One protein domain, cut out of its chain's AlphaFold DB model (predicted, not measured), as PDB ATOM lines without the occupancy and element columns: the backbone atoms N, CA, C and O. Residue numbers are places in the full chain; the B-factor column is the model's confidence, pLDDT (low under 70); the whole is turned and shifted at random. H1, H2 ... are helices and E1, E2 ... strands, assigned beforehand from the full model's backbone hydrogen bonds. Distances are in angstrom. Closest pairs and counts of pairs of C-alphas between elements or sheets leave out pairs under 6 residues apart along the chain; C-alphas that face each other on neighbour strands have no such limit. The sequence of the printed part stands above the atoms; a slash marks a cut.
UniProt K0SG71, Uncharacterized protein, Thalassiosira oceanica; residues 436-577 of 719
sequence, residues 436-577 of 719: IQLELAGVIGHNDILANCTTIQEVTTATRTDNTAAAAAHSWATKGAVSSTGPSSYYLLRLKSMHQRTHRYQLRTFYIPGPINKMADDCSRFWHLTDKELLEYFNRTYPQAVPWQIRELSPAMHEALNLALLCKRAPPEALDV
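AT A GLANCE: This is residues 436 to 577 of the 719 residues of an uncharacterized protein of Thalassiosira oceanica (UniProt K0SG71). H1, H3 and H6 form a three-helix bundle, their centres making a triangle; the two-strand sheet of E1 and E2 runs beside H1, and H2 meets H1 near the first residues of both, about perpendicular to it, making a corner. H4 and H5 form a small outlying group reached by loops, which makes much of the length. The printed part has 142 residues, in order H1 E1 H2 H3 E2 H4 H5 H6 H7, mostly helix, with E1 and E2 parallel. It is compact, with a radius of gyration of the C-alphas of 16.0 A and spans of 44 by 31 by 30 A.

IN THESE COORDINATES: H1, residues 436 to 453, begins at C-alpha 436 (-25.527, 8.655, -22.244) and is 26.0 A long. E1 is 460 to 465, H2 468 to 479, and H3 488 to 502, 21.2 A. E2 is 506 to 511, H4 518 to 523, H5 531 to 541, and H6 555 to 565, 15.3 A. H7, 572 to 575, ends at C-alpha 575 (-21.280, 16.091, -44.916).

HOW THE PARTS SIT: H1, the hub, touches H3 at Ile 444 and Lys 496 (closest C-alphas 6.1 A), a shallow tilt of 18 degrees, the same way. It touches H6 at Ala 441 and Leu 561, closest C-alphas 6.4 A, at 18 degrees, shallow, opposite ways. H3 touches H6 at Tyr 491 and Ala 564, closest C-alphas 4.9 A, a tilt of 35.1 degrees, only just steep, opposite ways. With residues 436 to 443 alone H1 touches H2, about perpendicular at 75 degrees; the C-alphas of Ile 436 and Ala 469 are closest, 4.9 A. E1, H2, H3 and E2 are a strand-helix-strand unit, two parallel neighbour strands with helices between, its crossover right-handed; N 461 and O 506 are 3.0 A apart, within hydrogen-bond range. H4 and H5 are near each other, with 7 pairs of C-alphas within 10 A, and both are apart from H1. H7 is close to but not clearly touching H3, the closest C-alphas, Met 498 and Leu 575, being 7.5 A apart. In H4, H5 and H6 every O i to N i+4 pair is within hydrogen-bond range; in H1 13 of 14, H2 7 of 8 and H3 10 of 11 are, and H7 is too short for such a pair.

THE WHOLE: The farthest C-alphas, Arg 540 and Pro 572, are 44.7 A apart. The printed part has no cut; the long link is H5 to H6, residues 542 to 554. Mean pLDDT of the printed part is 73.7; under 70 are residue 436 and residues 465 to 489, 509 to 512 and 568 to 577.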
ATOM      1  N   ILE A 436     -25.501   7.214 -21.903       65.56
ATOM      2  CA  ILE A 436     -25.527   8.655 -22.244       65.56
ATOM      3  C   ILE A 436     -25.234   8.914 -23.741       65.56
ATOM      4  O   ILE A 436     -25.746   9.867 -24.326       65.56
ATOM      5  N   GLN A 437     -24.401   8.078 -24.363       71.81
ATOM      6  CA  GLN A 437     -23.984   8.189 -25.761       71.81
ATOM      7  C   GLN A 437     -25.099   7.720 -26.713       71.81
ATOM      8  O   GLN A 437     -25.374   8.388 -27.707       71.81
ATOM      9  N   LEU A 438     -25.793   6.628 -26.368       76.25
ATOM     10  CA  LEU A 438     -26.952   6.119 -27.115       76.25
ATOM     11  C   LEU A 438     -28.145   7.082 -27.019       76.25
ATOM     12  O   LEU A 438     -28.777   7.387 -28.026       76.25
ATOM     13  N   GLU A 439     -28.382   7.662 -25.840       74.75
ATOM     14  CA  GLU A 439     -29.349   8.750 -25.633       74.75
ATOM     15  C   GLU A 439     -29.059   9.970 -26.531       74.75
ATOM     16  O   GLU A 439     -29.962  10.539 -27.149       74.75
ATOM     17  N   LEU A 440     -27.787  10.365 -26.666       75.75
ATOM     18  CA  LEU A 440     -27.394  11.443 -27.577       75.75
ATOM     19  C   LEU A 440     -27.616  11.068 -29.051       75.75
ATOM     20  O   LEU A 440     -28.090  11.909 -29.816       75.75
ATOM     21  N   ALA A 441     -27.310   9.828 -29.439       82.00
ATOM     22  CA  ALA A 441     -27.567   9.312 -30.782       82.00
ATOM     23  C   ALA A 441     -29.072   9.321 -31.118       82.00
ATOM     24  O   ALA A 441     -29.459   9.838 -32.166       82.00
ATOM     25  N   GLY A 442     -29.930   8.865 -30.197       81.25
ATOM     26  CA  GLY A 442     -31.389   8.902 -30.347       81.25
ATOM     27  C   GLY A 442     -31.943  10.323 -30.506       81.25
ATOM     28  O   GLY A 442     -32.773  10.572 -31.379       81.25
ATOM     29  N   VAL A 443     -31.430  11.295 -29.740       79.94
ATOM     30  CA  VAL A 443     -31.811  12.715 -29.892       79.94
ATOM     31  C   VAL A 443     -31.386  13.289 -31.253       79.94
ATOM     32  O   VAL A 443     -32.100  14.136 -31.796       79.94
ATOM     33  N   ILE A 444     -30.262  12.847 -31.827       83.62
ATOM     34  CA  ILE A 444     -29.843  13.239 -33.184       83.62
ATOM     35  C   ILE A 444     -30.785  12.615 -34.221       83.62
ATOM     36  O   ILE A 444     -31.388  13.354 -34.997       83.62
ATOM     37  N   GLY A 445     -30.986  11.295 -34.178       86.19
ATOM     38  CA  GLY A 445     -31.845  10.572 -35.122       86.19
ATOM     39  C   GLY A 445     -33.305  11.042 -35.121       86.19
ATOM     40  O   GLY A 445     -33.909  11.207 -36.176       86.19
ATOM     41  N   HIS A 446     -33.860  11.385 -33.955       84.38
ATOM     42  CA  HIS A 446     -35.189  11.997 -33.859       84.38
ATOM     43  C   HIS A 446     -35.286  13.342 -34.607       84.38
ATOM     44  O   HIS A 446     -36.342  13.677 -35.141       84.38
ATOM     45  N   ASN A 447     -34.197  14.117 -34.670       84.31
ATOM     46  CA  ASN A 447     -34.172  15.365 -35.432       84.31
ATOM     47  C   ASN A 447     -33.899  15.146 -36.933       84.31
ATOM     48  O   ASN A 447     -34.380  15.958 -37.713       84.31
ATOM     49  N   ASP A 448     -33.204  14.074 -37.341       86.19
ATOM     50  CA  ASP A 448     -33.111  13.640 -38.752       86.19
ATOM     51  C   ASP A 448     -34.501  13.270 -39.289       86.19
ATOM     52  O   ASP A 448     -34.967  13.834 -40.276       86.19
ATOM     53  N   ILE A 449     -35.237  12.419 -38.565       87.62
ATOM     54  CA  ILE A 449     -36.621  12.052 -38.907       87.62
ATOM     55  C   ILE A 449     -37.509  13.301 -39.018       87.62
ATOM     56  O   ILE A 449     -38.272  13.429 -39.975       87.62
ATOM     57  N   LEU A 450     -37.391  14.253 -38.086       85.19
ATOM     58  CA  LEU A 450     -38.162  15.499 -38.125       85.19
ATOM     59  C   LEU A 450     -37.780  16.398 -39.318       85.19
ATOM     60  O   LEU A 450     -38.673  16.974 -39.940       85.19
ATOM     61  N   ALA A 451     -36.490  16.488 -39.657       85.12
ATOM     62  CA  ALA A 451     -35.987  17.238 -40.812       85.12
ATOM     63  C   ALA A 451     -36.436  16.634 -42.153       85.12
ATOM     64  O   ALA A 451     -36.730  17.367 -43.093       85.12
ATOM     65  N   ASN A 452     -36.519  15.303 -42.219       83.38
ATOM     66  CA  ASN A 452     -36.958  14.562 -43.400       83.38
ATOM     67  C   ASN A 452     -38.494  14.526 -43.541       83.38
ATOM     68  O   ASN A 452     -39.004  14.354 -44.646       83.38
ATOM     69  N   CYS A 453     -39.247  14.716 -42.449       82.50
ATOM     70  CA  CYS A 453     -40.713  14.799 -42.481       82.50
ATOM     71  C   CYS A 453     -41.257  16.231 -42.635       82.50
ATOM     72  O   CYS A 453     -42.394  16.390 -43.075       82.50
ATOM     73  N   THR A 454     -40.510  17.269 -42.228       80.62
ATOM     74  CA  THR A 454     -40.996  18.664 -42.179       80.62
ATOM     75  C   THR A 454     -39.885  19.696 -42.387       80.62
ATOM     76  O   THR A 454     -38.759  19.512 -41.932       80.62
ATOM     77  N   THR A 455     -40.211  20.841 -42.997       80.69
ATOM     78  CA  THR A 455     -39.280  21.970 -43.141       80.69
ATOM     79  C   THR A 455     -38.981  22.616 -41.783       80.69
ATOM     80  O   THR A 455     -39.727  23.469 -41.310       80.69
ATOM     81  N   ILE A 456     -37.863  22.232 -41.160       80.69
ATOM     82  CA  ILE A 456     -37.414  22.774 -39.862       80.69
ATOM     83  C   ILE A 456     -36.487  23.999 -39.964       80.69
ATOM     84  O   ILE A 456     -35.941  24.435 -38.947       80.69
ATOM     85  N   GLN A 457     -36.292  24.563 -41.161       81.50
ATOM     86  CA  GLN A 457     -35.399  25.710 -41.360       81.50
ATOM     87  C   GLN A 457     -35.830  26.907 -40.502       81.50
ATOM     88  O   GLN A 457     -36.988  27.306 -40.508       81.50
ATOM     89  N   GLU A 458     -34.884  27.459 -39.742       80.12
ATOM     90  CA  GLU A 458     -35.057  28.580 -38.802       80.12
ATOM     91  C   GLU A 458     -36.025  28.312 -37.625       80.12
ATOM     92  O   GLU A 458     -36.213  29.160 -36.748       80.12
ATOM     93  N   VAL A 459     -36.564  27.091 -37.522       75.62
ATOM     94  CA  VAL A 459     -37.420  26.641 -36.419       75.62
ATOM     95  C   VAL A 459     -36.573  26.220 -35.209       75.62
ATOM     96  O   VAL A 459     -35.445  25.728 -35.311       75.62
ATOM     97  N   THR A 460     -37.133  26.396 -34.009       78.12
ATOM     98  CA  THR A 460     -36.581  25.827 -32.771       78.12
ATOM     99  C   THR A 460     -37.254  24.487 -32.469       78.12
ATOM    100  O   THR A 460     -38.413  24.466 -32.057       78.12
ATOM    101  N   THR A 461     -36.545  23.367 -32.647       77.12
ATOM    102  CA  THR A 461     -37.070  22.029 -32.317       77.12
ATOM    103  C   THR A 461     -36.973  21.769 -30.808       77.12
ATOM    104  O   THR A 461     -36.062  22.261 -30.138       77.12
ATOM    105  N   ALA A 462     -37.935  21.034 -30.240       75.50
ATOM    106  CA  ALA A 462     -38.135  20.944 -28.789       75.50
ATOM    107  C   ALA A 462     -38.318  19.496 -28.298       75.50
ATOM    108  O   ALA A 462     -39.408  19.095 -27.889       75.50
ATOM    109  N   THR A 463     -37.240  18.710 -28.303       75.06
ATOM    110  CA  THR A 463     -37.249  17.328 -27.792       75.06
ATOM    111  C   THR A 463     -37.481  17.311 -26.274       75.06
ATOM    112  O   THR A 463     -36.942  18.145 -25.542       75.06
ATOM    113  N   ARG A 464     -38.267  16.355 -25.769       70.69
ATOM    114  CA  ARG A 464     -38.510  16.155 -24.330       70.69
ATOM    115  C   ARG A 464     -38.044  14.761 -23.920       70.69
ATOM    116  O   ARG A 464     -38.199  13.824 -24.691       70.69
ATOM    117  N   THR A 465     -37.445  14.644 -22.740       69.38
ATOM    118  CA  THR A 465     -36.888  13.387 -22.214       69.38
ATOM    119  C   THR A 465     -36.916  13.395 -20.689       69.38
ATOM    120  O   THR A 465     -36.713  14.439 -20.065       69.38
ATOM    121  N   ASP A 466     -37.184  12.245 -20.083       64.69
ATOM    122  CA  ASP A 466     -37.107  12.022 -18.640       64.69
ATOM    123  C   ASP A 466     -35.781  11.406 -18.190       64.69
ATOM    124  O   ASP A 466     -35.462  11.438 -16.997       64.69
ATOM    125  N   ASN A 467     -34.955  10.920 -19.121       62.44
ATOM    126  CA  ASN A 467     -33.644  10.413 -18.766       62.44
ATOM    127  C   ASN A 467     -32.686  11.571 -18.433       62.44
ATOM    128  O   ASN A 467     -32.370  12.442 -19.254       62.44
ATOM    129  N   THR A 468     -32.162  11.561 -17.206       48.75
ATOM    130  CA  THR A 468     -31.134  12.511 -16.767       48.75
ATOM    131  C   THR A 468     -29.829  12.350 -17.552       48.75
ATOM    132  O   THR A 468     -29.086  13.322 -17.662       48.75
ATOM    133  N   ALA A 469     -29.587  11.188 -18.174       48.00
ATOM    134  CA  ALA A 469     -28.500  10.946 -19.121       48.00
ATOM    135  C   ALA A 469     -28.664  11.747 -20.428       48.00
ATOM    136  O   ALA A 469     -27.744  12.469 -20.810       48.00
ATOM    137  N   ALA A 470     -29.839  11.724 -21.069       45.59
ATOM    138  CA  ALA A 470     -30.127  12.579 -22.229       45.59
ATOM    139  C   ALA A 470     -30.070  14.071 -21.868       45.59
ATOM    140  O   ALA A 470     -29.508  14.882 -22.610       45.59
ATOM    141  N   ALA A 471     -30.575  14.447 -20.689       44.56
ATOM    142  CA  ALA A 471     -30.424  15.804 -20.172       44.56
ATOM    143  C   ALA A 471     -28.949  16.174 -19.880       44.56
ATOM    144  O   ALA A 471     -28.579  17.343 -20.010       44.56
ATOM    145  N   ALA A 472     -28.090  15.207 -19.536       44.16
ATOM    146  CA  ALA A 472     -26.648  15.396 -19.357       44.16
ATOM    147  C   ALA A 472     -25.907  15.516 -20.700       44.16
ATOM    148  O   ALA A 472     -25.086  16.423 -20.848       44.16
ATOM    149  N   ALA A 473     -26.264  14.721 -21.711       48.56
ATOM    150  CA  ALA A 473     -25.772  14.887 -23.077       48.56
ATOM    151  C   ALA A 473     -26.203  16.239 -23.684       48.56
ATOM    152  O   ALA A 473     -25.419  16.926 -24.344       48.56
ATOM    153  N   HIS A 474     -27.424  16.700 -23.385       50.75
ATOM    154  CA  HIS A 474     -27.826  18.074 -23.688       50.75
ATOM    155  C   HIS A 474     -27.064  19.109 -22.845       50.75
ATOM    156  O   HIS A 474     -26.854  20.232 -23.305       50.75
ATOM    157  N   SER A 475     -26.603  18.758 -21.640       46.28
ATOM    158  CA  SER A 475     -25.786  19.643 -20.803       46.28
ATOM    159  C   SER A 475     -24.370  19.860 -21.349       46.28
ATOM    160  O   SER A 475     -23.830  20.944 -21.151       46.28
ATOM    161  N   TRP A 476     -23.814  18.925 -22.127       53.91
ATOM    162  CA  TRP A 476     -22.624  19.192 -22.944       53.91
ATOM    163  C   TRP A 476     -22.918  20.292 -23.977       53.91
ATOM    164  O   TRP A 476     -22.234  21.312 -24.019       53.91
ATOM    165  N   ALA A 477     -24.008  20.141 -24.740       48.28
ATOM    166  CA  ALA A 477     -24.405  21.075 -25.800       48.28
ATOM    167  C   ALA A 477     -24.961  22.432 -25.310       48.28
ATOM    168  O   ALA A 477     -25.042  23.370 -26.100       48.28
ATOM    169  N   THR A 478     -25.368  22.551 -24.042       45.28
ATOM    170  CA  THR A 478     -25.848  23.816 -23.454       45.28
ATOM    171  C   THR A 478     -24.898  24.391 -22.421       45.28
ATOM    172  O   THR A 478     -24.487  25.532 -22.579       45.28
ATOM    173  N   LYS A 479     -24.553  23.653 -21.363       43.34
ATOM    174  CA  LYS A 479     -23.729  24.164 -20.253       43.34
ATOM    175  C   LYS A 479     -22.230  24.184 -20.565       43.34
ATOM    176  O   LYS A 479     -21.472  24.730 -19.774       43.34
ATOM    177  N   GLY A 480     -21.792  23.561 -21.665       43.78
ATOM    178  CA  GLY A 480     -20.369  23.410 -21.988       43.78
ATOM    179  C   GLY A 480     -19.620  22.507 -21.001       43.78
ATOM    180  O   GLY A 480     -18.418  22.670 -20.811       43.78
ATOM    181  N   ALA A 481     -20.326  21.591 -20.329       41.00
ATOM    182  CA  ALA A 481     -19.738  20.732 -19.307       41.00
ATOM    183  C   ALA A 481     -18.703  19.776 -19.928       41.00
ATOM    184  O   ALA A 481     -19.065  18.863 -20.663       41.00
ATOM    185  N   VAL A 482     -17.421  19.956 -19.597       38.53
ATOM    186  CA  VAL A 482     -16.299  19.160 -20.146       38.53
ATOM    187  C   VAL A 482     -16.207  17.752 -19.520       38.53
ATOM    188  O   VAL A 482     -15.339  16.952 -19.855       38.53
ATOM    189  N   SER A 483     -17.123  17.408 -18.610       42.91
ATOM    190  CA  SER A 483     -17.246  16.077 -18.015       42.91
ATOM    191  C   SER A 483     -17.902  15.087 -18.994       42.91
ATOM    192  O   SER A 483     -19.090  14.768 -18.875       42.91
ATOM    193  N   SER A 484     -17.124  14.604 -19.964       46.97
ATOM    194  CA  SER A 484     -17.461  13.475 -20.841       46.97
ATOM    195  C   SER A 484     -16.342  12.432 -20.790       46.97
ATOM    196  O   SER A 484     -15.210  12.722 -21.167       46.97
ATOM    197  N   THR A 485     -16.649  11.220 -20.330       51.97
ATOM    198  CA  THR A 485     -15.660  10.177 -19.998       51.97
ATOM    199  C   THR A 485     -15.340   9.204 -21.142       51.97
ATOM    200  O   THR A 485     -14.830   8.122 -20.876       51.97
ATOM    201  N   GLY A 486     -15.627   9.542 -22.406       58.94
ATOM    202  CA  GLY A 486     -15.296   8.669 -23.542       58.94
ATOM    203  C   GLY A 486     -15.378   9.347 -24.923       58.94
ATOM    204  O   GLY A 486     -16.125  10.324 -25.065       58.94
ATOM    205  N   PRO A 487     -14.632   8.859 -25.942       61.97
ATOM    206  CA  PRO A 487     -14.335   9.631 -27.159       61.97
ATOM    207  C   PRO A 487     -15.515   9.794 -28.130       61.97
ATOM    208  O   PRO A 487     -15.627  10.825 -28.791       61.97
ATOM    209  N   SER A 488     -16.425   8.822 -28.186       61.94
ATOM    210  CA  SER A 488     -17.646   8.817 -29.017       61.94
ATOM    211  C   SER A 488     -18.522  10.056 -28.795       61.94
ATOM    212  O   SER A 488     -19.092  10.611 -29.736       61.94
ATOM    213  N   SER A 489     -18.551  10.563 -27.557       69.31
ATOM    214  CA  SER A 489     -19.244  11.795 -27.156       69.31
ATOM    215  C   SER A 489     -18.872  12.991 -28.046       69.31
ATOM    216  O   SER A 489     -19.742  13.772 -28.431       69.31
ATOM    217  N   TYR A 490     -17.592  13.122 -28.417       72.50
ATOM    218  CA  TYR A 490     -17.103  14.192 -29.290       72.50
ATOM    219  C   TYR A 490     -17.632  14.047 -30.722       72.50
ATOM    220  O   TYR A 490     -18.115  15.021 -31.305       72.50
ATOM    221  N   TYR A 491     -17.601  12.833 -31.277       76.62
ATOM    222  CA  TYR A 491     -18.089  12.562 -32.630       76.62
ATOM    223  C   TYR A 491     -19.596  12.810 -32.757       76.62
ATOM    224  O   TYR A 491     -20.023  13.470 -33.705       76.62
ATOM    225  N   LEU A 492     -20.391  12.383 -31.772       78.38
ATOM    226  CA  LEU A 492     -21.835  12.638 -31.727       78.38
ATOM    227  C   LEU A 492     -22.157  14.138 -31.594       78.38
ATOM    228  O   LEU A 492     -23.014  14.656 -32.313       78.38
ATOM    229  N   LEU A 493     -21.442  14.873 -30.734       78.19
ATOM    230  CA  LEU A 493     -21.600  16.331 -30.617       78.19
ATOM    231  C   LEU A 493     -21.191  17.065 -31.907       78.19
ATOM    232  O   LEU A 493     -21.845  18.044 -32.280       78.19
ATOM    233  N   ARG A 494     -20.168  16.581 -32.628       77.94
ATOM    234  CA  ARG A 494     -19.789  17.101 -33.951       77.94
ATOM    235  C   ARG A 494     -20.877  16.817 -34.991       77.94
ATOM    236  O   ARG A 494     -21.286  17.751 -35.675       77.94
ATOM    237  N   LEU A 495     -21.376  15.580 -35.081       81.75
ATOM    238  CA  LEU A 495     -22.442  15.172 -36.008       81.75
ATOM    239  C   LEU A 495     -23.701  16.025 -35.824       81.75
ATOM    240  O   LEU A 495     -24.151  16.675 -36.769       81.75
ATOM    241  N   LYS A 496     -24.177  16.143 -34.580       82.19
ATOM    242  CA  LYS A 496     -25.252  17.064 -34.182       82.19
ATOM    243  C   LYS A 496     -25.014  18.495 -34.674       82.19
ATOM    244  O   LYS A 496     -25.919  19.122 -35.218       82.19
ATOM    245  N   SER A 497     -23.806  19.018 -34.466       78.62
ATOM    246  CA  SER A 497     -23.455  20.400 -34.816       78.62
ATOM    247  C   SER A 497     -23.398  20.645 -36.326       78.62
ATOM    248  O   SER A 497     -23.608  21.776 -36.756       78.62
ATOM    249  N   MET A 498     -23.121  19.612 -37.130       79.75
ATOM    250  CA  MET A 498     -23.188  19.682 -38.593       79.75
ATOM    251  C   MET A 498     -24.643  19.607 -39.066       79.75
ATOM    252  O   MET A 498     -25.091  20.524 -39.745       79.75
ATOM    253  N   HIS A 499     -25.415  18.619 -38.600       84.25
ATOM    254  CA  HIS A 499     -26.841  18.468 -38.925       84.25
ATOM    255  C   HIS A 499     -27.657  19.741 -38.606       84.25
ATOM    256  O   HIS A 499     -28.437  20.215 -39.432       84.25
ATOM    257  N   GLN A 500     -27.406  20.380 -37.454       81.88
ATOM    258  CA  GLN A 500     -28.024  21.668 -37.101       81.88
ATOM    259  C   GLN A 500     -27.696  22.820 -38.066       81.88
ATOM    260  O   GLN A 500     -28.508  23.734 -38.205       81.88
ATOM    261  N   ARG A 501     -26.534  22.797 -38.734       78.81
ATOM    262  CA  ARG A 501     -26.163  23.790 -39.755       78.81
ATOM    263  C   ARG A 501     -26.827  23.473 -41.089       78.81
ATOM    264  O   ARG A 501     -27.454  24.363 -41.652       78.81
ATOM    265  N   THR A 502     -26.753  22.218 -41.540       80.69
ATOM    266  CA  THR A 502     -27.349  21.750 -42.804       80.69
ATOM    267  C   THR A 502     -28.845  22.062 -42.875       80.69
ATOM    268  O   THR A 502     -29.302  22.649 -43.850       80.69
ATOM    269  N   HIS A 503     -29.596  21.762 -41.811       80.69
ATOM    270  CA  HIS A 503     -31.049  21.982 -41.760       80.69
ATOM    271  C   HIS A 503     -31.447  23.301 -41.055       80.69
ATOM    272  O   HIS A 503     -32.619  23.501 -40.744       80.69
ATOM    273  N   ARG A 504     -30.483  24.203 -40.794       79.75
ATOM    274  CA  ARG A 504     -30.665  25.570 -40.247       79.75
ATOM    275  C   ARG A 504     -31.574  25.680 -39.004       79.75
ATOM    276  O   ARG A 504     -32.282  26.673 -38.858       79.75
ATOM    277  N   TYR A 505     -31.557  24.705 -38.091       80.50
ATOM    278  CA  TYR A 505     -32.495  24.640 -36.956       80.50
ATOM    279  C   TYR A 505     -31.814  24.715 -35.579       80.50
ATOM    280  O   TYR A 505     -30.684  24.256 -35.364       80.50
ATOM    281  N   GLN A 506     -32.537  25.253 -34.593       80.38
ATOM    282  CA  GLN A 506     -32.067  25.340 -33.210       80.38
ATOM    283  C   GLN A 506     -32.685  24.239 -32.343       80.38
ATOM    284  O   GLN A 506     -33.812  24.366 -31.877       80.38
ATOM    285  N   LEU A 507     -31.916  23.197 -32.021       74.31
ATOM    286  CA  LEU A 507     -32.355  22.193 -31.051       74.31
ATOM    287  C   LEU A 507     -32.414  22.770 -29.627       74.31
ATOM    288  O   LEU A 507     -31.436  23.332 -29.121       74.31
ATOM    289  N   ARG A 508     -33.534  22.546 -28.942       71.88
ATOM    290  CA  ARG A 508     -33.692  22.611 -27.485       71.88
ATOM    291  C   ARG A 508     -34.125  21.241 -26.972       71.88
ATOM    292  O   ARG A 508     -34.919  20.557 -27.610       71.88
ATOM    293  N   THR A 509     -33.623  20.845 -25.805       67.94
ATOM    294  CA  THR A 509     -34.067  19.621 -25.130       67.94
ATOM    295  C   THR A 509     -34.477  19.962 -23.706       67.94
ATOM    296  O   THR A 509     -33.769  20.687 -23.008       67.94
ATOM    297  N   PHE A 510     -35.630  19.452 -23.284       66.69
ATOM    298  CA  PHE A 510     -36.229  19.746 -21.986       66.69
ATOM    299  C   PHE A 510     -36.400  18.470 -21.164       66.69
ATOM    300  O   PHE A 510     -36.756  17.421 -21.702       66.69
ATOM    301  N   TYR A 511     -36.191  18.584 -19.854       68.75
ATOM    302  CA  TYR A 511     -36.526  17.520 -18.913       68.75
ATOM    303  C   TYR A 511     -38.044  17.439 -18.706       68.75
ATOM    304  O   TYR A 511     -38.690  18.471 -18.510       68.75
ATOM    305  N   ILE A 512     -38.591  16.225 -18.683       67.19
ATOM    306  CA  ILE A 512     -39.952  15.916 -18.220       67.19
ATOM    307  C   ILE A 512     -39.902  14.827 -17.134       67.19
ATOM    308  O   ILE A 512     -39.025  13.979 -17.180       67.19
ATOM    309  N   PRO A 513     -40.806  14.808 -16.140       70.12
ATOM    310  CA  PRO A 513     -40.879  13.692 -15.196       70.12
ATOM    311  C   PRO A 513     -41.279  12.375 -15.883       70.12
ATOM    312  O   PRO A 513     -42.260  12.349 -16.624       70.12
ATOM    313  N   GLY A 514     -40.605  11.266 -15.569       72.31
ATOM    314  CA  GLY A 514     -40.924   9.941 -16.129       72.31
ATOM    315  C   GLY A 514     -42.397   9.509 -16.021       72.31
ATOM    316  O   GLY A 514     -42.942   9.029 -17.012       72.31
ATOM    317  N   PRO A 515     -43.128   9.793 -14.919       76.12
ATOM    318  CA  PRO A 515     -44.566   9.508 -14.827       76.12
ATOM    319  C   PRO A 515     -45.462  10.190 -15.881       76.12
ATOM    320  O   PRO A 515     -46.625   9.800 -16.014       76.12
ATOM    321  N   ILE A 516     -44.955  11.191 -16.618       76.69
ATOM    322  CA  ILE A 516     -45.639  11.789 -17.779       76.69
ATOM    323  C   ILE A 516     -45.026  11.391 -19.134       76.69
ATOM    324  O   ILE A 516     -45.617  11.713 -20.159       76.69
ATOM    325  N   ASN A 517     -43.901  10.664 -19.170       80.62
ATOM    326  CA  ASN A 517     -43.271  10.168 -20.403       80.62
ATOM    327  C   ASN A 517     -43.732   8.741 -20.780       80.62
ATOM    328  O   ASN A 517     -42.956   7.934 -21.288       80.62
ATOM    329  N   LYS A 518     -45.002   8.414 -20.506       82.69
ATOM    330  CA  LYS A 518     -45.526   7.036 -20.573       82.69
ATOM    331  C   LYS A 518     -45.322   6.349 -21.925       82.69
ATOM    332  O   LYS A 518     -45.000   5.174 -21.945       82.69
ATOM    333  N   MET A 519     -45.417   7.083 -23.034       83.88
ATOM    334  CA  MET A 519     -45.172   6.531 -24.373       83.88
ATOM    335  C   MET A 519     -43.748   5.971 -24.535       83.88
ATOM    336  O   MET A 519     -43.565   4.951 -25.190       83.88
ATOM    337  N   ALA A 520     -42.739   6.612 -23.936       80.75
ATOM    338  CA  ALA A 520     -41.368   6.105 -23.961       80.75
ATOM    339  C   ALA A 520     -41.180   4.925 -22.993       80.75
ATOM    340  O   ALA A 520     -40.488   3.965 -23.330       80.75
ATOM    341  N   ASP A 521     -41.832   4.970 -21.826       82.19
ATOM    342  CA  ASP A 521     -41.850   3.864 -20.861       82.19
ATOM    343  C   ASP A 521     -42.467   2.598 -21.491       82.19
ATOM    344  O   ASP A 521     -41.854   1.533 -21.447       82.19
ATOM    345  N   ASP A 522     -43.596   2.734 -22.190       84.50
ATOM    346  CA  ASP A 522     -44.251   1.677 -22.969       84.50
ATOM    347  C   ASP A 522     -43.333   1.116 -24.072       84.50
ATOM    348  O   ASP A 522     -43.115  -0.097 -24.133       84.50
ATOM    349  N   CYS A 523     -42.713   1.974 -24.897       82.50
ATOM    350  CA  CYS A 523     -41.699   1.548 -25.877       82.50
ATOM    351  C   CYS A 523     -40.556   0.747 -25.226       82.50
ATOM    352  O   CYS A 523     -40.121  -0.259 -25.779       82.50
ATOM    353  N   SER A 524     -40.099   1.151 -24.036       81.50
ATOM    354  CA  SER A 524     -39.027   0.467 -23.293       81.50
ATOM    355  C   SER A 524     -39.453  -0.830 -22.588       81.50
ATOM    356  O   SER A 524     -38.618  -1.495 -21.968       81.50
ATOM    357  N   ARG A 525     -40.737  -1.210 -22.667       82.94
ATOM    358  CA  ARG A 525     -41.303  -2.422 -22.048       82.94
ATOM    359  C   ARG A 525     -41.864  -3.407 -23.071       82.94
ATOM    360  O   ARG A 525     -41.783  -4.616 -22.855       82.94
ATOM    361  N   PHE A 526     -42.408  -2.921 -24.183       86.88
ATOM    362  CA  PHE A 526     -43.147  -3.735 -25.152       86.88
ATOM    363  C   PHE A 526     -42.300  -4.280 -26.316       86.88
ATOM    364  O   PHE A 526     -42.831  -4.571 -27.382       86.88
ATOM    365  N   TRP A 527     -41.006  -4.539 -26.082       81.38
ATOM    366  CA  TRP A 527     -40.070  -5.207 -27.012       81.38
ATOM    367  C   TRP A 527     -40.522  -6.586 -27.540       81.38
ATOM    368  O   TRP A 527     -39.884  -7.150 -28.427       81.38
ATOM    369  N   HIS A 528     -41.567  -7.167 -26.948       86.44
ATOM    370  CA  HIS A 528     -42.153  -8.446 -27.350       86.44
ATOM    371  C   HIS A 528     -43.252  -8.308 -28.418       86.44
ATOM    372  O   HIS A 528     -43.654  -9.322 -28.983       86.44
ATOM    373  N   LEU A 529     -43.741  -7.092 -28.679       88.19
ATOM    374  CA  LEU A 529     -44.683  -6.802 -29.760       88.19
ATOM    375  C   LEU A 529     -43.928  -6.592 -31.075       88.19
ATOM    376  O   LEU A 529     -42.824  -6.046 -31.090       88.19
ATOM    377  N   THR A 530     -44.540  -6.973 -32.193       89.69
ATOM    378  CA  THR A 530     -44.098  -6.527 -33.519       89.69
ATOM    379  C   THR A 530     -44.482  -5.067 -33.757       89.69
ATOM    380  O   THR A 530     -45.425  -4.551 -33.158       89.69
ATOM    381  N   ASP A 531     -43.811  -4.408 -34.703       87.19
ATOM    382  CA  ASP A 531     -44.070  -3.011 -35.084       87.19
ATOM    383  C   ASP A 531     -45.549  -2.717 -35.392       87.19
ATOM    384  O   ASP A 531     -46.046  -1.630 -35.099       87.19
ATOM    385  N   LYS A 532     -46.282  -3.695 -35.942       88.00
ATOM    386  CA  LYS A 532     -47.719  -3.575 -36.239       88.00
ATOM    387  C   LYS A 532     -48.572  -3.592 -34.970       88.00
ATOM    388  O   LYS A 532     -49.444  -2.742 -34.814       88.00
ATOM    389  N   GLU A 533     -48.301  -4.522 -34.058       89.31
ATOM    390  CA  GLU A 533     -49.003  -4.640 -32.771       89.31
ATOM    391  C   GLU A 533     -48.678  -3.458 -31.848       89.31
ATOM    392  O   GLU A 533     -49.551  -2.957 -31.138       89.31
ATOM    393  N   LEU A 534     -47.439  -2.955 -31.902       88.94
ATOM    394  CA  LEU A 534     -47.020  -1.734 -31.224       88.94
ATOM    395  C   LEU A 534     -47.764  -0.512 -31.785       88.94
ATOM    396  O   LEU A 534     -48.291   0.289 -31.018       88.94
ATOM    397  N   LEU A 535     -47.874  -0.383 -33.110       88.75
ATOM    398  CA  LEU A 535     -48.624   0.701 -33.750       88.75
ATOM    399  C   LEU A 535     -50.127   0.638 -33.420       88.75
ATOM    400  O   LEU A 535     -50.745   1.673 -33.171       88.75
ATOM    401  N   GLU A 536     -50.721  -0.556 -33.352       89.88
ATOM    402  CA  GLU A 536     -52.104  -0.739 -32.893       89.88
ATOM    403  C   GLU A 536     -52.267  -0.348 -31.413       89.88
ATOM    404  O   GLU A 536     -53.171   0.421 -31.072       89.88
ATOM    405  N   TYR A 537     -51.353  -0.786 -30.537       90.75
ATOM    406  CA  TYR A 537     -51.325  -0.369 -29.131       90.75
ATOM    407  C   TYR A 537     -51.232   1.156 -28.996       90.75
ATOM    408  O   TYR A 537     -51.963   1.744 -28.200       90.75
ATOM    409  N   PHE A 538     -50.376   1.814 -29.782       89.81
ATOM    410  CA  PHE A 538     -50.205   3.267 -29.747       89.81
ATOM    411  C   PHE A 538     -51.465   4.006 -30.207       89.81
ATOM    412  O   PHE A 538     -51.888   4.950 -29.543       89.81
ATOM    413  N   ASN A 539     -52.118   3.551 -31.279       90.12
ATOM    414  CA  ASN A 539     -53.380   4.136 -31.741       90.12
ATOM    415  C   ASN A 539     -54.534   3.933 -30.738       90.12
ATOM    416  O   ASN A 539     -55.373   4.820 -30.591       90.12
ATOM    417  N   ARG A 540     -54.558   2.807 -30.011       90.75
ATOM    418  CA  ARG A 540     -55.572   2.507 -28.984       90.75
ATOM    419  C   ARG A 540     -55.347   3.254 -27.664       90.75
ATOM    420  O   ARG A 540     -56.309   3.711 -27.055       90.75
ATOM    421  N   THR A 541     -54.100   3.351 -27.206       90.06
ATOM    422  CA  THR A 541     -53.742   3.909 -25.886       90.06
ATOM    423  C   THR A 541     -53.505   5.422 -25.936       90.06
ATOM    424  O   THR A 541     -53.798   6.125 -24.969       90.06
ATOM    425  N   TYR A 542     -53.018   5.939 -27.067       88.38
ATOM    426  CA  TYR A 542     -52.668   7.348 -27.271       88.38
ATOM    427  C   TYR A 542     -53.361   7.907 -28.528       88.38
ATOM    428  O   TYR A 542     -52.678   8.224 -29.503       88.38
ATOM    429  N   PRO A 543     -54.703   8.014 -28.552       85.62
ATOM    430  CA  PRO A 543     -55.439   8.428 -29.745       85.62
ATOM    431  C   PRO A 543     -55.025   9.824 -30.240       85.62
ATOM    432  O   PRO A 543     -54.818  10.751 -29.456       85.62
ATOM    433  N   GLN A 544     -54.928   9.962 -31.562       82.38
ATOM    434  CA  GLN A 544     -54.544  11.178 -32.284       82.38
ATOM    435  C   GLN A 544     -55.504  11.430 -33.453       82.38
ATOM    436  O   GLN A 544     -56.172  10.513 -33.924       82.38
ATOM    437  N   ALA A 545     -55.549  12.669 -33.955       84.81
ATOM    438  CA  ALA A 545     -56.377  13.036 -35.112       84.81
ATOM    439  C   ALA A 545     -55.894  12.416 -36.443       84.81
ATOM    440  O   ALA A 545     -56.656  12.325 -37.401       84.81
ATOM    441  N   VAL A 546     -54.632  11.985 -36.493       85.06
ATOM    442  CA  VAL A 546     -54.022  11.192 -37.569       85.06
ATOM    443  C   VAL A 546     -53.360   9.989 -36.888       85.06
ATOM    444  O   VAL A 546     -52.703  10.202 -35.865       85.06
ATOM    445  N   PRO A 547     -53.518   8.749 -37.386       85.75
ATOM    446  CA  PRO A 547     -52.922   7.579 -36.749       85.75
ATOM    447  C   PRO A 547     -51.392   7.671 -36.703       85.75
ATOM    448  O   PRO A 547     -50.760   8.254 -37.589       85.75
ATOM    449  N   TRP A 548     -50.797   7.062 -35.677       86.44
ATOM    450  CA  TRP A 548     -49.344   6.991 -35.531       86.44
ATOM    451  C   TRP A 548     -48.692   6.295 -36.727       86.44
ATOM    452  O   TRP A 548     -49.277   5.410 -37.350       86.44
ATOM    453  N   GLN A 549     -47.454   6.690 -37.021       84.81
ATOM    454  CA  GLN A 549     -46.629   6.133 -38.090       84.81
ATOM    455  C   GLN A 549     -45.232   5.861 -37.540       84.81
ATOM    456  O   GLN A 549     -44.613   6.756 -36.962       84.81
ATOM    457  N   ILE A 550     -44.722   4.648 -37.747       85.06
ATOM    458  CA  ILE A 550     -43.306   4.343 -37.523       85.06
ATOM    459  C   ILE A 550     -42.492   4.996 -38.647       85.06
ATOM    460  O   ILE A 550     -42.941   5.081 -39.792       85.06
ATOM    461  N   ARG A 551     -41.311   5.517 -38.301       83.75
ATOM    462  CA  ARG A 551     -40.388   6.181 -39.224       83.75
ATOM    463  C   ARG A 551     -38.979   5.669 -38.974       83.75
ATOM    464  O   ARG A 551     -38.487   5.738 -37.851       83.75
ATOM    465  N   GLU A 552     -38.358   5.160 -40.027       82.94
ATOM    466  CA  GLU A 552     -36.973   4.697 -40.010       82.94
ATOM    467  C   GLU A 552     -36.000   5.878 -40.139       82.94
ATOM    468  O   GLU A 552     -36.357   6.959 -40.617       82.94
ATOM    469  N   LEU A 553     -34.759   5.671 -39.696       83.12
ATOM    470  CA  LEU A 553     -33.664   6.618 -39.906       83.12
ATOM    471  C   LEU A 553     -33.184   6.545 -41.357       83.12
ATOM    472  O   LEU A 553     -33.159   5.466 -41.947       83.12
ATOM    473  N   SER A 554     -32.731   7.670 -41.914       81.62
ATOM    474  CA  SER A 554     -32.077   7.643 -43.224       81.62
ATOM    475  C   SER A 554     -30.811   6.759 -43.173       81.62
ATOM    476  O   SER A 554     -30.074   6.829 -42.183       81.62
ATOM    477  N   PRO A 555     -30.499   5.942 -44.204       82.75
ATOM    478  CA  PRO A 555     -29.321   5.066 -44.178       82.75
ATOM    479  C   PRO A 555     -28.006   5.819 -43.923       82.75
ATOM    480  O   PRO A 555     -27.167   5.359 -43.153       82.75
ATOM    481  N   ALA A 556     -27.874   7.029 -44.476       81.31
ATOM    482  CA  ALA A 556     -26.730   7.907 -44.238       81.31
ATOM    483  C   ALA A 556     -26.628   8.382 -42.773       81.31
ATOM    484  O   ALA A 556     -25.532   8.414 -42.216       81.31
ATOM    485  N   MET A 557     -27.747   8.709 -42.109       84.88
ATOM    486  CA  MET A 557     -27.737   9.035 -40.676       84.88
ATOM    487  C   MET A 557     -27.464   7.794 -39.819       84.88
ATOM    488  O   MET A 557     -26.738   7.880 -38.831       84.88
ATOM    489  N   HIS A 558     -27.994   6.631 -40.206       84.12
ATOM    490  CA  HIS A 558     -27.735   5.352 -39.542       84.12
ATOM    491  C   HIS A 558     -26.235   4.994 -39.581       84.12
ATOM    492  O   HIS A 558     -25.657   4.641 -38.550       84.12
ATOM    493  N   GLU A 559     -25.571   5.158 -40.730       83.94
ATOM    494  CA  GLU A 559     -24.118   4.987 -40.858       83.94
ATOM    495  C   GLU A 559     -23.341   6.060 -40.073       83.94
ATOM    496  O   GLU A 559     -22.426   5.738 -39.313       83.94
ATOM    497  N   ALA A 560     -23.726   7.336 -40.180       81.69
ATOM    498  CA  ALA A 560     -23.050   8.430 -39.480       81.69
ATOM    499  C   ALA A 560     -23.111   8.287 -37.946       81.69
ATOM    500  O   ALA A 560     -22.127   8.578 -37.259       81.69
ATOM    501  N   LEU A 561     -24.239   7.811 -37.405       84.56
ATOM    502  CA  LEU A 561     -24.397   7.486 -35.984       84.56
ATOM    503  C   LEU A 561     -23.542   6.276 -35.580       84.56
ATOM    504  O   LEU A 561     -22.866   6.343 -34.551       84.56
ATOM    505  N   ASN A 562     -23.503   5.218 -36.399       85.31
ATOM    506  CA  ASN A 562     -22.626   4.058 -36.193       85.31
ATOM    507  C   ASN A 562     -21.150   4.461 -36.117       85.31
ATOM    508  O   ASN A 562     -20.464   4.154 -35.140       85.31
ATOM    509  N   LEU A 563     -20.659   5.198 -37.116       80.12
ATOM    510  CA  LEU A 563     -19.272   5.661 -37.162       80.12
ATOM    511  C   LEU A 563     -18.946   6.552 -35.954       80.12
ATOM    512  O   LEU A 563     -17.901   6.366 -35.328       80.12
ATOM    513  N   ALA A 564     -19.855   7.450 -35.560       80.62
ATOM    514  CA  ALA A 564     -19.673   8.303 -34.388       80.62
ATOM    515  C   ALA A 564     -19.614   7.520 -33.059       80.62
ATOM    516  O   ALA A 564     -18.775   7.832 -32.209       80.62
ATOM    517  N   LEU A 565     -20.453   6.492 -32.883       81.81
ATOM    518  CA  LEU A 565     -20.415   5.595 -31.718       81.81
ATOM    519  C   LEU A 565     -19.119   4.769 -31.689       81.81
ATOM    520  O   LEU A 565     -18.445   4.720 -30.661       81.81
ATOM    521  N   LEU A 566     -18.698   4.229 -32.836       80.81
ATOM    522  CA  LEU A 566     -17.432   3.504 -33.011       80.81
ATOM    523  C   LEU A 566     -16.178   4.403 -32.964       80.81
ATOM    524  O   LEU A 566     -15.074   3.921 -33.215       80.81
ATOM    525  N   CYS A 567     -16.321   5.699 -32.658       75.62
ATOM    526  CA  CYS A 567     -15.237   6.691 -32.628       75.62
ATOM    527  C   CYS A 567     -14.476   6.838 -33.963       75.62
ATOM    528  O   CYS A 567     -13.337   7.315 -33.987       75.62
ATOM    529  N   LYS A 568     -15.094   6.430 -35.077       69.38
ATOM    530  CA  LYS A 568     -14.544   6.472 -36.434       69.38
ATOM    531  C   LYS A 568     -14.988   7.749 -37.148       69.38
ATOM    532  O   LYS A 568     -16.102   8.244 -36.987       69.38
ATOM    533  N   ARG A 569     -14.097   8.292 -37.976       57.56
ATOM    534  CA  ARG A 569     -14.365   9.478 -38.792       57.56
ATOM    535  C   ARG A 569     -14.990   9.064 -40.126       57.56
ATOM    536  O   ARG A 569     -14.294   8.489 -40.954       57.56
ATOM    537  N   ALA A 570     -16.245   9.447 -40.360       53.38
ATOM    538  CA  ALA A 570     -16.776   9.544 -41.719       53.38
ATOM    539  C   ALA A 570     -15.938  10.558 -42.541       53.38
ATOM    540  O   ALA A 570     -15.545  11.598 -41.982       53.38
ATOM    541  N   PRO A 571     -15.637  10.286 -43.826       46.09
ATOM    542  CA  PRO A 571     -14.939  11.236 -44.694       46.09
ATOM    543  C   PRO A 571     -15.728  12.555 -44.808       46.09
ATOM    544  O   PRO A 571     -16.949  12.556 -44.641       46.09
ATOM    545  N   PRO A 572     -15.052  13.701 -45.025       44.97
ATOM    546  CA  PRO A 572     -15.707  15.013 -44.998       44.97
ATOM    547  C   PRO A 572     -16.793  15.166 -46.075       44.97
ATOM    548  O   PRO A 572     -17.830  15.750 -45.781       44.97
ATOM    549  N   GLU A 573     -16.581  14.563 -47.246       40.75
ATOM    550  CA  GLU A 573     -17.442  14.621 -48.439       40.75
ATOM    551  C   GLU A 573     -18.902  14.214 -48.171       40.75
ATOM    552  O   GLU A 573     -19.826  14.789 -48.740       40.75
ATOM    553  N   ALA A 574     -19.142  13.279 -47.243       41.59
ATOM    554  CA  ALA A 574     -20.494  12.838 -46.877       41.59
ATOM    555  C   ALA A 574     -21.324  13.918 -46.147       41.59
ATOM    556  O   ALA A 574     -22.532  13.764 -45.979       41.59
ATOM    557  N   LEU A 575     -20.680  14.990 -45.674       45.19
ATOM    558  CA  LEU A 575     -21.280  16.091 -44.916       45.19
ATOM    559  C   LEU A 575     -20.691  17.450 -45.334       45.19
ATOM    560  O   LEU A 575     -20.588  18.367 -44.511       45.19
ATOM    561  N   ASP A 576     -20.329  17.598 -46.612       34.06
ATOM    562  CA  ASP A 576     -19.964  18.897 -47.172       34.06
ATOM    563  C   ASP A 576     -21.184  19.823 -47.164       34.06
ATOM    564  O   ASP A 576     -22.112  19.714 -47.967       34.06
ATOM    565  N   VAL A 577     -21.178  20.762 -46.213       44.69
ATOM    566  CA  VAL A 577     -22.214  21.786 -46.064       44.69
ATOM    567  C   VAL A 577     -22.003  22.861 -47.129       44.69
ATOM    568  O   VAL A 577     -21.641  24.003 -46.835       44.69
TER     569      VAL A 577